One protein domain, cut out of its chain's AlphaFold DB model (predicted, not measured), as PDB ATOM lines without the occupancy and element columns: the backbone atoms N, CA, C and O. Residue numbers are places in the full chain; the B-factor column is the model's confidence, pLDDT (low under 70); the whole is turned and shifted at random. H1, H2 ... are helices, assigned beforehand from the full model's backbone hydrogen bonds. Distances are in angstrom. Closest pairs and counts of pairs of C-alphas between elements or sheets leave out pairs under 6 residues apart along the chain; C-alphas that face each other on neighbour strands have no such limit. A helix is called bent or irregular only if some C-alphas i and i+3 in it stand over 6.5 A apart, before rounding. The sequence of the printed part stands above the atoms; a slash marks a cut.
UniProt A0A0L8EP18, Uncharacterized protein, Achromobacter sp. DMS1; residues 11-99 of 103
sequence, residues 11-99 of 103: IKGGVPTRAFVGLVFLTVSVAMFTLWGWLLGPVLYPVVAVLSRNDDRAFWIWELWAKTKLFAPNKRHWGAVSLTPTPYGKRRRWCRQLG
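What this domain is: This is residues 11 to 99 of the 103 residues of an uncharacterized protein of Achromobacter sp. DMS1 (UniProt A0A0L8EP18). A helical hairpin, H1 and the arm H2a of the bent helix H2, makes one end of an open zigzag; H3 turns off beyond H2b at a corner, and a loose tail with tiny H4 and H5 makes the other end. Residues 73 to 79 and 91 to 98 stand free. The printed part has 89 residues with five named helices, H1 to H5 in order, and no named strand; the class is all helix. It is only just loose, close to extended, with a radius of gyration of the C-alphas of 17.7 A, and elongated, spanning 54 by 30 by 18 A.

Where its parts are: H1, residues 17 to 31, begins at C-alpha 17 (212.128, 241.040, 139.919) and is 20.7 A long. H2, residues 35 to 54, was assigned as one helix by its hydrogen bonds but is bent: C-alphas 43 and 46 are 6.6 A apart. Its arms are H2a, residues 35 to 43, 14.5 A, and H2b, residues 46 to 54, 12.6 A. H3, residues 58 to 69, is 16.1 A long. H4, residues 73 to 76, is irregular, with C-alphas 73 and 76 7.7 A apart. H5, residues 93 to 96, 5.5 A, ends at C-alpha 96 (219.926, 230.579, 176.169).

How they stand to each other: H1 and H2a form a hairpin and touch, closest at the C-alphas of Ala 31 and Gly 37, 4.0 A, at a shallow tilt of 25 degrees, opposite ways. H2b and H3 are close but not clearly touching, closest at the C-alphas of Ser 52 and Ala 58, 7.9 A, and about perpendicular at 86 degrees. H3 and H5 are apart. Every O i to N i+4 pair is within hydrogen-bond range in H1, H2b and H3; H4 and H5, of four residues each, are too short for any O i to N i+4 pair, and H2a has 1 of 5 such pairs within range, beside 4 of 6 O i to N i+3 pairs.

The domain as a whole: The C-alphas farthest apart, Leu 35 and Gln 97, are 56.3 A apart. The printed part has no cut; the link from H4 to H5 is long. Model pLDDT is under 70 at residues 12 to 14, 56, 73 and 75 to 99.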
ATOM      1  N   ILE A  11     208.088 244.834 139.806       73.19
ATOM      2  CA  ILE A  11     207.294 244.952 138.578       73.19
ATOM      3  C   ILE A  11     205.848 245.337 138.950       73.19
ATOM      4  O   ILE A  11     205.459 245.275 140.122       73.19
ATOM      5  N   LYS A  12     205.047 245.775 137.970       68.19
ATOM      6  CA  LYS A  12     203.633 246.160 138.119       68.19
ATOM      7  C   LYS A  12     202.863 245.160 138.999       68.19
ATOM      8  O   LYS A  12     202.629 244.029 138.595       68.19
ATOM      9  N   GLY A  13     202.460 245.590 140.197       65.56
ATOM     10  CA  GLY A  13     201.834 244.727 141.212       65.56
ATOM     11  C   GLY A  13     202.690 244.471 142.459       65.56
ATOM     12  O   GLY A  13     202.223 243.804 143.373       65.56
ATOM     13  N   GLY A  14     203.908 245.020 142.532       68.62
ATOM     14  CA  GLY A  14     204.755 244.958 143.729       68.62
ATOM     15  C   GLY A  14     205.604 243.693 143.844       68.62
ATOM     16  O   GLY A  14     206.195 243.472 144.894       68.62
ATOM     17  N   VAL A  15     205.694 242.889 142.777       74.81
ATOM     18  CA  VAL A  15     206.446 241.623 142.749       74.81
ATOM     19  C   VAL A  15     207.949 241.880 142.554       74.81
ATOM     20  O   VAL A  15     208.307 242.512 141.556       74.81
ATOM     21  N   PRO A  16     208.845 241.380 143.434       79.44
ATOM     22  CA  PRO A  16     210.289 241.445 143.265       79.44
ATOM     23  C   PRO A  16     210.728 240.834 141.939       79.44
ATOM     24  O   PRO A  16     210.344 239.708 141.610       79.44
ATOM     25  N   THR A  17     211.622 241.515 141.218       79.19
ATOM     26  CA  THR A  17     212.128 241.040 139.919       79.19
ATOM     27  C   THR A  17     212.685 239.613 139.982       79.19
ATOM     28  O   THR A  17     212.475 238.832 139.063       79.19
ATOM     29  N   ARG A  18     213.336 239.222 141.087       79.75
ATOM     30  CA  ARG A  18     213.905 237.869 141.261       79.75
ATOM     31  C   ARG A  18     212.830 236.778 141.256       79.75
ATOM     32  O   ARG A  18     213.009 235.750 140.612       79.75
ATOM     33  N   ALA A  19     211.711 237.019 141.942       80.25
ATOM     34  CA  ALA A  19     210.585 236.087 141.979       80.25
ATOM     35  C   ALA A  19     209.907 235.992 140.605       80.25
ATOM     36  O   ALA A  19     209.581 234.897 140.151       80.25
ATOM     37  N   PHE A  20     209.773 237.126 139.911       83.69
ATOM     38  CA  PHE A  20     209.242 237.160 138.550       83.69
ATOM     39  C   PHE A  20     210.124 236.395 137.554       83.69
ATOM     40  O   PHE A  20     209.606 235.602 136.775       83.69
ATOM     41  N   VAL A  21     211.450 236.559 137.606       85.81
ATOM     42  CA  VAL A  21     212.370 235.790 136.749       85.81
ATOM     43  C   VAL A  21     212.236 234.291 137.018       85.81
ATOM     44  O   VAL A  21     212.166 233.513 136.069       85.81
ATOM     45  N   GLY A  22     212.131 233.878 138.286       86.19
ATOM     46  CA  GLY A  22     211.883 232.477 138.644       86.19
ATOM     47  C   GLY A  22     210.565 231.939 138.076       86.19
ATOM     48  O   GLY A  22     210.536 230.839 137.530       86.19
ATOM     49  N   LEU A  23     209.493 232.735 138.141       87.19
ATOM     50  CA  LEU A  23     208.191 232.396 137.565       87.19
ATOM     51  C   LEU A  23     208.266 232.224 136.041       87.19
ATOM     52  O   LEU A  23     207.746 231.245 135.507       87.19
ATOM     53  N   VAL A  24     208.912 233.160 135.340       88.50
ATOM     54  CA  VAL A  24     209.078 233.104 133.881       88.50
ATOM     55  C   VAL A  24     209.905 231.884 133.493       88.50
ATOM     56  O   VAL A  24     209.490 231.135 132.615       88.50
ATOM     57  N   PHE A  25     211.024 231.645 134.178       91.75
ATOM     58  CA  PHE A  25     211.873 230.485 133.923       91.75
ATOM     59  C   PHE A  25     211.091 229.178 134.089       91.75
ATOM     60  O   PHE A  25     211.084 228.357 133.179       91.75
ATOM     61  N   LEU A  26     210.347 229.029 135.192       89.81
ATOM     62  CA  LEU A  26     209.490 227.866 135.432       89.81
ATOM     63  C   LEU A  26     208.436 227.693 134.329       89.81
ATOM     64  O   LEU A  26     208.265 226.595 133.805       89.81
ATOM     65  N   THR A  27     207.750 228.778 133.965       90.75
ATOM     66  CA  THR A  27     206.694 228.755 132.944       90.75
ATOM     67  C   THR A  27     207.253 228.322 131.592       90.75
ATOM     68  O   THR A  27     206.695 227.429 130.962       90.75
ATOM     69  N   VAL A  28     208.382 228.898 131.169       92.06
ATOM     70  CA  VAL A  28     209.029 228.566 129.893       92.06
ATOM     71  C   VAL A  28     209.552 227.132 129.904       92.06
ATOM     72  O   VAL A  28     209.294 226.400 128.956       92.06
ATOM     73  N   SER A  29     210.218 226.691 130.978       93.69
ATOM     74  CA  SER A  29     210.708 225.311 131.090       93.69
ATOM     75  C   SER A  29     209.584 224.281 130.975       93.69
ATOM     76  O   SER A  29     209.761 223.273 130.302       93.69
ATOM     77  N   VAL A  30     208.419 224.528 131.583       91.25
ATOM     78  CA  VAL A  30     207.254 223.637 131.443       91.25
ATOM     79  C   VAL A  30     206.652 223.740 130.039       91.25
ATOM     80  O   VAL A  30     206.309 222.721 129.439       91.25
ATOM     81  N   ALA A  31     206.571 224.953 129.485       91.62
ATOM     82  CA  ALA A  31     206.045 225.193 128.145       91.62
ATOM     83  C   ALA A  31     206.855 224.496 127.035       91.62
ATOM     84  O   ALA A  31     206.289 224.177 125.991       91.62
ATOM     85  N   MET A  32     208.143 224.198 127.261       93.38
ATOM     86  CA  MET A  32     208.961 223.406 126.328       93.38
ATOM     87  C   MET A  32     208.433 221.980 126.123       93.38
ATOM     88  O   MET A  32     208.638 221.409 125.056       93.38
ATOM     89  N   PHE A  33     207.763 221.401 127.125       93.00
ATOM     90  CA  PHE A  33     207.262 220.024 127.071       93.00
ATOM     91  C   PHE A  33     205.764 219.943 126.785       93.00
ATOM     92  O   PHE A  33     205.274 218.908 126.340       93.00
ATOM     93  N   THR A  34     205.015 221.011 127.062       91.50
ATOM     94  CA  THR A  34     203.566 221.027 126.870       91.50
ATOM     95  C   THR A  34     203.055 222.423 126.558       91.50
ATOM     96  O   THR A  34     203.369 223.388 127.250       91.50
ATOM     97  N   LEU A  35     202.192 222.531 125.545       88.81
ATOM     98  CA  LEU A  35     201.574 223.799 125.150       88.81
ATOM     99  C   LEU A  35     200.739 224.411 126.291       88.81
ATOM    100  O   LEU A  35     200.671 225.629 126.443       88.81
ATOM    101  N   TRP A  36     200.178 223.562 127.157       89.19
ATOM    102  CA  TRP A  36     199.445 223.972 128.357       89.19
ATOM    103  C   TRP A  36     200.333 224.650 129.410       89.19
ATOM    104  O   TRP A  36     199.821 225.339 130.290       89.19
ATOM    105  N   GLY A  37     201.659 224.518 129.306       86.00
ATOM    106  CA  GLY A  37     202.622 225.156 130.204       86.00
ATOM    107  C   GLY A  37     202.540 226.680 130.178       86.00
ATOM    108  O   GLY A  37     202.809 227.323 131.189       86.00
ATOM    109  N   TRP A  38     202.061 227.269 129.081       87.44
ATOM    110  CA  TRP A  38     201.822 228.710 128.987       87.44
ATOM    111  C   TRP A  38     200.745 229.221 129.951       87.44
ATOM    112  O   TRP A  38     200.822 230.374 130.369       87.44
ATOM    113  N   LEU A  39     199.787 228.381 130.364       90.31
ATOM    114  CA  LEU A  39     198.774 228.756 131.361       90.31
ATOM    115  C   LEU A  39     199.347 228.851 132.779       90.31
ATOM    116  O   LEU A  39     198.779 229.532 133.632       90.31
ATOM    117  N   LEU A  40     200.488 228.213 133.034       90.06
ATOM    118  CA  LEU A  40     201.108 228.170 134.353       90.06
ATOM    119  C   LEU A  40     201.521 229.569 134.832       90.06
ATOM    120  O   LEU A  40     201.286 229.917 135.986       90.06
ATOM    121  N   GLY A  41     202.062 230.399 133.937       87.31
ATOM    122  CA  GLY A  41     202.475 231.770 134.245       87.31
ATOM    123  C   GLY A  41     201.314 232.657 134.711       87.31
ATOM    124  O   GLY A  41     201.370 233.161 135.832       87.31
ATOM    125  N   PRO A  42     200.244 232.828 133.909       90.19
ATOM    126  CA  PRO A  42     199.059 233.598 134.285       90.19
ATOM    127  C   PRO A  42     198.382 233.110 135.568       90.19
ATOM    128  O   PRO A  42     197.902 233.931 136.344       90.19
ATOM    129  N   VAL A  43     198.361 231.795 135.812       90.44
ATOM    130  CA  VAL A  43     197.748 231.205 137.014       90.44
ATOM    131  C   VAL A  43     198.600 231.446 138.261       90.44
ATOM    132  O   VAL A  43     198.070 231.769 139.323       90.44
ATOM    133  N   LEU A  44     199.924 231.324 138.157       87.12
ATOM    134  CA  LEU A  44     200.831 231.501 139.293       87.12
ATOM    135  C   LEU A  44     201.172 232.970 139.575       87.12
ATOM    136  O   LEU A  44     201.482 233.314 140.715       87.12
ATOM    137  N   TYR A  45     201.087 233.856 138.581       87.12
ATOM    138  CA  TYR A  45     201.326 235.289 138.754       87.12
ATOM    139  C   TYR A  45     200.519 235.929 139.902       87.12
ATOM    140  O   TYR A  45     201.138 236.577 140.752       87.12
ATOM    141  N   PRO A  46     199.184 235.753 140.015       86.38
ATOM    142  CA  PRO A  46     198.419 236.316 141.126       86.38
ATOM    143  C   PRO A  46     198.840 235.737 142.479       86.38
ATOM    144  O   PRO A  46     198.869 236.471 143.464       86.38
ATOM    145  N   VAL A  47     199.236 234.461 142.540       84.88
ATOM    146  CA  VAL A  47     199.734 233.832 143.775       84.88
ATOM    147  C   VAL A  47     201.017 234.519 144.241       84.88
ATOM    148  O   VAL A  47     201.128 234.916 145.400       84.88
ATOM    149  N   VAL A  48     201.966 234.725 143.324       83.94
ATOM    150  CA  VAL A  48     203.223 235.433 143.608       83.94
ATOM    151  C   VAL A  48     202.959 236.896 143.978       83.94
ATOM    152  O   VAL A  48     203.604 237.414 144.888       83.94
ATOM    153  N   ALA A  49     201.989 237.554 143.337       82.94
ATOM    154  CA  ALA A  49     201.597 238.926 143.657       82.94
ATOM    155  C   ALA A  49     201.005 239.061 145.068       82.94
ATOM    156  O   ALA A  49     201.392 239.964 145.811       82.94
ATOM    157  N   VAL A  50     200.123 238.145 145.475       83.00
ATOM    158  CA  VAL A  50     199.568 238.115 146.838       83.00
ATOM    159  C   VAL A  50     200.660 237.813 147.862       83.00
ATOM    160  O   VAL A  50     200.763 238.510 148.871       83.00
ATOM    161  N   LEU A  51     201.516 236.824 147.589       78.56
ATOM    162  CA  LEU A  51     202.599 236.446 148.497       78.56
ATOM    163  C   LEU A  51     203.598 237.593 148.689       78.56
ATOM    164  O   LEU A  51     203.972 237.920 149.811       78.56
ATOM    165  N   SER A  52     203.960 238.257 147.595       78.00
ATOM    166  CA  SER A  52     204.855 239.407 147.605       78.00
ATOM    167  C   SER A  52     204.277 240.627 148.316       78.00
ATOM    168  O   SER A  52     205.035 241.457 148.815       78.00
ATOM    169  N   ARG A  53     202.951 240.778 148.337       75.81
ATOM    170  CA  ARG A  53     202.296 241.843 149.099       75.81
ATOM    171  C   ARG A  53     202.415 241.609 150.605       75.81
ATOM    172  O   ARG A  53     202.431 242.579 151.356       75.81
ATOM    173  N   ASN A  54     202.476 240.345 151.026       77.31
ATOM    174  CA  ASN A  54     202.555 239.959 152.429       77.31
ATOM    175  C   ASN A  54     204.001 239.905 152.954       77.31
ATOM    176  O   ASN A  54     204.249 240.345 154.072       77.31
ATOM    177  N   ASP A  55     204.949 239.386 152.166       71.56
ATOM    178  CA  ASP A  55     206.365 239.308 152.547       71.56
ATOM    179  C   ASP A  55     207.284 239.270 151.312       71.56
ATOM    180  O   ASP A  55     207.546 238.225 150.711       71.56
ATOM    181  N   ASP A  56     207.810 240.431 150.927       69.56
ATOM    182  CA  ASP A  56     208.767 240.586 149.830       69.56
ATOM    183  C   ASP A  56     210.138 239.957 150.139       69.56
ATOM    184  O   ASP A  56     210.867 239.552 149.225       69.56
ATOM    185  N   ARG A  57     210.491 239.822 151.426       70.81
ATOM    186  CA  ARG A  57     211.757 239.221 151.870       70.81
ATOM    187  C   ARG A  57     211.719 237.702 151.874       70.81
ATOM    188  O   ARG A  57     212.790 237.093 151.790       70.81
ATOM    189  N   ALA A  58     210.539 237.087 151.917       74.88
ATOM    190  CA  ALA A  58     210.389 235.636 151.883       74.88
ATOM    191  C   ALA A  58     211.164 235.015 150.711       74.88
ATOM    192  O   ALA A  58     211.964 234.108 150.919       74.88
ATOM    193  N   PHE A  59     211.045 235.559 149.499       77.19
ATOM    194  CA  PHE A  59     211.770 235.039 148.330       77.19
ATOM    195  C   PHE A  59     213.293 235.077 148.496       77.19
ATOM    196  O   PHE A  59     213.987 234.146 148.090       77.19
ATOM    197  N   TRP A  60     213.819 236.124 149.134       75.75
ATOM    198  CA  TRP A  60     215.249 236.233 149.417       75.75
ATOM    199  C   TRP A  60     215.702 235.204 150.459       75.75
ATOM    200  O   TRP A  60     216.744 234.573 150.288       75.75
ATOM    201  N   ILE A  61     214.900 234.979 151.503       78.00
ATOM    202  CA  ILE A  61     215.159 233.952 152.522       78.00
ATOM    203  C   ILE A  61     215.149 232.554 151.889       78.00
ATOM    204  O   ILE A  61     216.025 231.742 152.185       78.00
ATOM    205  N   TRP A  62     214.205 232.279 150.986       75.94
ATOM    206  CA  TRP A  62     214.123 231.011 150.259       75.94
ATOM    207  C   TRP A  62     215.327 230.792 149.336       75.94
ATOM    208  O   TRP A  62     215.905 229.705 149.323       75.94
ATOM    209  N   GLU A  63     215.763 231.827 148.612       80.75
ATOM    210  CA  GLU A  63     216.977 231.768 147.789       80.75
ATOM    211  C   GLU A  63     218.222 231.492 148.647       80.75
ATOM    212  O   GLU A  63     219.042 230.630 148.318       80.75
ATOM    213  N   LEU A  64     218.356 232.199 149.772       78.88
ATOM    214  CA  LEU A  64     219.465 232.025 150.705       78.88
ATOM    215  C   LEU A  64     219.472 230.610 151.295       78.88
ATOM    216  O   LEU A  64     220.523 229.971 151.387       78.88
ATOM    217  N   TRP A  65     218.296 230.093 151.645       80.06
ATOM    218  CA  TRP A  65     218.127 228.725 152.117       80.06
ATOM    219  C   TRP A  65     218.569 227.707 151.061       80.06
ATOM    220  O   TRP A  65     219.343 226.800 151.369       80.06
ATOM    221  N   ALA A  66     218.160 227.881 149.802       78.50
ATOM    222  CA  ALA A  66     218.550 226.983 148.718       78.50
ATOM    223  C   ALA A  66     220.074 226.987 148.511       78.50
ATOM    224  O   ALA A  66     220.699 225.924 148.475       78.50
ATOM    225  N   LYS A  67     220.699 228.171 148.464       77.88
ATOM    226  CA  LYS A  67     222.160 228.311 148.325       77.88
ATOM    227  C   LYS A  67     222.921 227.644 149.465       77.88
ATOM    228  O   LYS A  67     223.905 226.950 149.229       77.88
ATOM    229  N   THR A  68     222.452 227.821 150.694       73.88
ATOM    230  CA  THR A  68     223.140 227.302 151.884       73.88
ATOM    231  C   THR A  68     222.901 225.812 152.119       73.88
ATOM    232  O   THR A  68     223.788 225.136 152.637       73.88
ATOM    233  N   LYS A  69     221.741 225.267 151.731       70.94
ATOM    234  CA  LYS A  69     221.376 223.875 152.040       70.94
ATOM    235  C   LYS A  69     221.570 222.912 150.870       70.94
ATOM    236  O   LYS A  69     222.120 221.821 151.058       70.94
ATOM    237  N   LEU A  70     221.162 223.315 149.669       73.62
ATOM    238  CA  LEU A  70     221.294 222.488 148.470       73.62
ATOM    239  C   LEU A  70     222.695 222.635 147.877       73.62
ATOM    240  O   LEU A  70     223.399 221.637 147.728       73.62
ATOM    241  N   PHE A  71     223.129 223.874 147.644       76.00
ATOM    242  CA  PHE A  71     224.302 224.150 146.810       76.00
ATOM    243  C   PHE A  71     225.622 224.332 147.564       76.00
ATOM    244  O   PHE A  71     226.663 224.361 146.918       76.00
ATOM    245  N   ALA A  72     225.634 224.415 148.898       74.19
ATOM    246  CA  ALA A  72     226.885 224.508 149.651       74.19
ATOM    247  C   ALA A  72     227.556 223.120 149.779       74.19
ATOM    248  O   ALA A  72     227.029 222.255 150.492       74.19
ATOM    249  N   PRO A  73     228.724 222.882 149.147       69.81
ATOM    250  CA  PRO A  73     229.408 221.589 149.216       69.81
ATOM    251  C   PRO A  73     230.033 221.354 150.594       69.81
ATOM    252  O   PRO A  73     230.011 220.244 151.119       69.81
ATOM    253  N   ASN A  74     230.509 222.420 151.241       71.62
ATOM    254  CA  ASN A  74     231.231 222.333 152.509       71.62
ATOM    255  C   ASN A  74     230.301 222.275 153.745       71.62
ATOM    256  O   ASN A  74     230.753 222.316 154.885       71.62
ATOM    257  N   LYS A  75     228.979 222.156 153.552       67.31
ATOM    258  CA  LYS A  75     227.960 222.212 154.621       67.31
ATOM    259  C   LYS A  75     228.185 221.228 155.774       67.31
ATOM    260  O   LYS A  75     227.865 221.546 156.918       67.31
ATOM    261  N   ARG A  76     228.750 220.053 155.478       66.00
ATOM    262  CA  ARG A  76     229.058 219.007 156.468       66.00
ATOM    263  C   ARG A  76     230.257 219.374 157.346       66.00
ATOM    264  O   ARG A  76     230.271 218.998 158.509       66.00
ATOM    265  N   HIS A  77     231.220 220.120 156.805       69.38
ATOM    266  CA  HIS A  77     232.415 220.553 157.527       69.38
ATOM    267  C   HIS A  77     232.106 221.679 158.521       69.38
ATOM    268  O   HIS A  77     232.554 221.645 159.658       69.38
ATOM    269  N   TRP A  78     231.275 222.643 158.118       63.66
ATOM    270  CA  TRP A  78     230.970 223.829 158.930       63.66
ATOM    271  C   TRP A  78     229.825 223.637 159.933       63.66
ATOM    272  O   TRP A  78     229.493 224.573 160.657       63.66
ATOM    273  N   GLY A  79     229.168 222.469 159.955       61.91
ATOM    274  CA  GLY A  79     228.001 222.232 160.814       61.91
ATOM    275  C   GLY A  79     226.913 223.299 160.643       61.91
ATOM    276  O   GLY A  79     226.290 223.702 161.626       61.91
ATOM    277  N   ALA A  80     226.745 223.809 159.414       54.88
ATOM    278  CA  ALA A  80     226.070 225.074 159.139       54.88
ATOM    279  C   ALA A  80     224.686 225.146 159.812       54.88
ATOM    280  O   ALA A  80     223.766 224.386 159.492       54.88
ATOM    281  N   VAL A  81     224.554 226.070 160.770       56.22
ATOM    282  CA  VAL A  81     223.308 226.348 161.485       56.22
ATOM    283  C   VAL A  81     222.283 226.831 160.466       56.22
ATOM    284  O   VAL A  81     222.479 227.834 159.787       56.22
ATOM    285  N   SER A  82     221.198 226.075 160.328       54.84
ATOM    286  CA  SER A  82     220.141 226.371 159.376       54.84
ATOM    287  C   SER A  82     219.525 227.737 159.669       54.84
ATOM    288  O   SER A  82     218.883 227.899 160.705       54.84
ATOM    289  N   LEU A  83     219.642 228.679 158.733       56.62
ATOM    290  CA  LEU A  83     218.763 229.845 158.662       56.62
ATOM    291  C   LEU A  83     217.382 229.352 158.210       56.62
ATOM    292  O   LEU A  83     216.977 229.496 157.060       56.62
ATOM    293  N   THR A  84     216.703 228.624 159.091       54.78
ATOM    294  CA  THR A  84     215.313 228.236 158.890       54.78
ATOM    295  C   THR A  84     214.428 229.465 159.085       54.78
ATOM    296  O   THR A  84     214.656 230.205 160.040       54.78
ATOM    297  N   PRO A  85     213.390 229.662 158.254       54.56
ATOM    298  CA  PRO A  85     212.389 230.708 158.480       54.56
ATOM    299  C   PRO A  85     211.569 230.468 159.761       54.56
ATOM    300  O   PRO A  85     210.897 231.368 160.247       54.56
ATOM    301  N   THR A  86     211.633 229.262 160.334       56.75
ATOM    302  CA  THR A  86     211.053 228.953 161.641       56.75
ATOM    303  C   THR A  86     211.933 229.503 162.768       56.75
ATOM    304  O   THR A  86     213.138 229.213 162.771       56.75
ATOM    305  N   PRO A  87     211.363 230.223 163.755       55.25
ATOM    306  CA  PRO A  87     212.112 230.702 164.910       55.25
ATOM    307  C   PRO A  87     212.802 229.535 165.626       55.25
ATOM    308  O   PRO A  87     212.247 228.442 165.757       55.25
ATOM    309  N   TYR A  88     214.043 229.754 166.064       58.72
ATOM    310  CA  TYR A  88     214.830 228.718 166.728       58.72
ATOM    311  C   TYR A  88     214.120 228.221 167.993       58.72
ATOM    312  O   TYR A  88     213.726 229.002 168.856       58.72
ATOM    313  N   GLY A  89     213.993 226.899 168.140       59.56
ATOM    314  CA  GLY A  89     213.483 226.306 169.374       59.56
ATOM    315  C   GLY A  89     214.414 226.595 170.562       59.56
ATOM    316  O   GLY A  89     215.633 226.449 170.452       59.56
ATOM    317  N   LYS A  90     213.838 226.921 171.729       58.44
ATOM    318  CA  LYS A  90     214.543 227.284 172.985       58.44
ATOM    319  C   LYS A  90     215.543 226.237 173.516       58.44
ATOM    320  O   LYS A  90     216.271 226.490 174.472       58.44
ATOM    321  N   ARG A  91     215.598 225.036 172.929       59.66
ATOM    322  CA  ARG A  91     216.452 223.930 173.396       59.66
ATOM    323  C   ARG A  91     217.930 224.052 173.012       59.66
ATOM    324  O   ARG A  91     218.735 223.325 173.591       59.66
ATOM    325  N   ARG A  92     218.325 224.940 172.091       61.72
ATOM    326  CA  ARG A  92     219.743 225.089 171.703       61.72
ATOM    327  C   ARG A  92     220.515 225.966 172.694       61.72
ATOM    328  O   ARG A  92     220.046 227.034 173.074       61.72
ATOM    329  N   ARG A  93     221.714 225.520 173.088       59.28
ATOM    330  CA  ARG A  93     222.529 226.148 174.150       59.28
ATOM    331  C   ARG A  93     222.852 227.626 173.881       59.28
ATOM    332  O   ARG A  93     222.741 228.430 174.796       59.28
ATOM    333  N   TRP A  94     223.159 228.001 172.641       62.31
ATOM    334  CA  TRP A  94     223.492 229.387 172.277       62.31
ATOM    335  C   TRP A  94     222.294 230.354 172.297       62.31
ATOM    336  O   TRP A  94     222.482 231.548 172.488       62.31
ATOM    337  N   CYS A  95     221.053 229.865 172.153       60.03
ATOM    338  CA  CYS A  95     219.854 230.702 172.299       60.03
ATOM    339  C   CYS A  95     219.540 231.026 173.768       60.03
ATOM    340  O   CYS A  95     218.800 231.970 174.020       60.03
ATOM    341  N   ARG A  96     220.094 230.276 174.736       57.12
ATOM    342  CA  ARG A  96     219.926 230.579 176.169       57.12
ATOM    343  C   ARG A  96     220.718 231.819 176.583       57.12
ATOM    344  O   ARG A  96     220.210 232.639 177.329       57.12
ATOM    345  N   GLN A  97     221.918 231.996 176.029       56.62
ATOM    346  CA  GLN A  97     222.826 233.086 176.408       56.62
ATOM    347  C   GLN A  97     222.367 234.483 175.958       56.62
ATOM    348  O   GLN A  97     222.862 235.478 176.477       56.62
ATOM    349  N   LEU A  98     221.442 234.582 174.996       55.81
ATOM    350  CA  LEU A  98     220.835 235.865 174.615       55.81
ATOM    351  C   LEU A  98     219.656 236.269 175.514       55.81
ATOM    352  O   LEU A  98     219.299 237.440 175.519       55.81
ATOM    353  N   GLY A  99     219.063 235.331 176.265       54.00
ATOM    354  CA  GLY A  99     217.983 235.630 177.211       54.00
ATOM    355  C   GLY A  99     218.474 236.215 178.538       54.00
ATOM    356  O   GLY A  99     217.773 237.030 179.122       54.00
TER     357      GLY A  99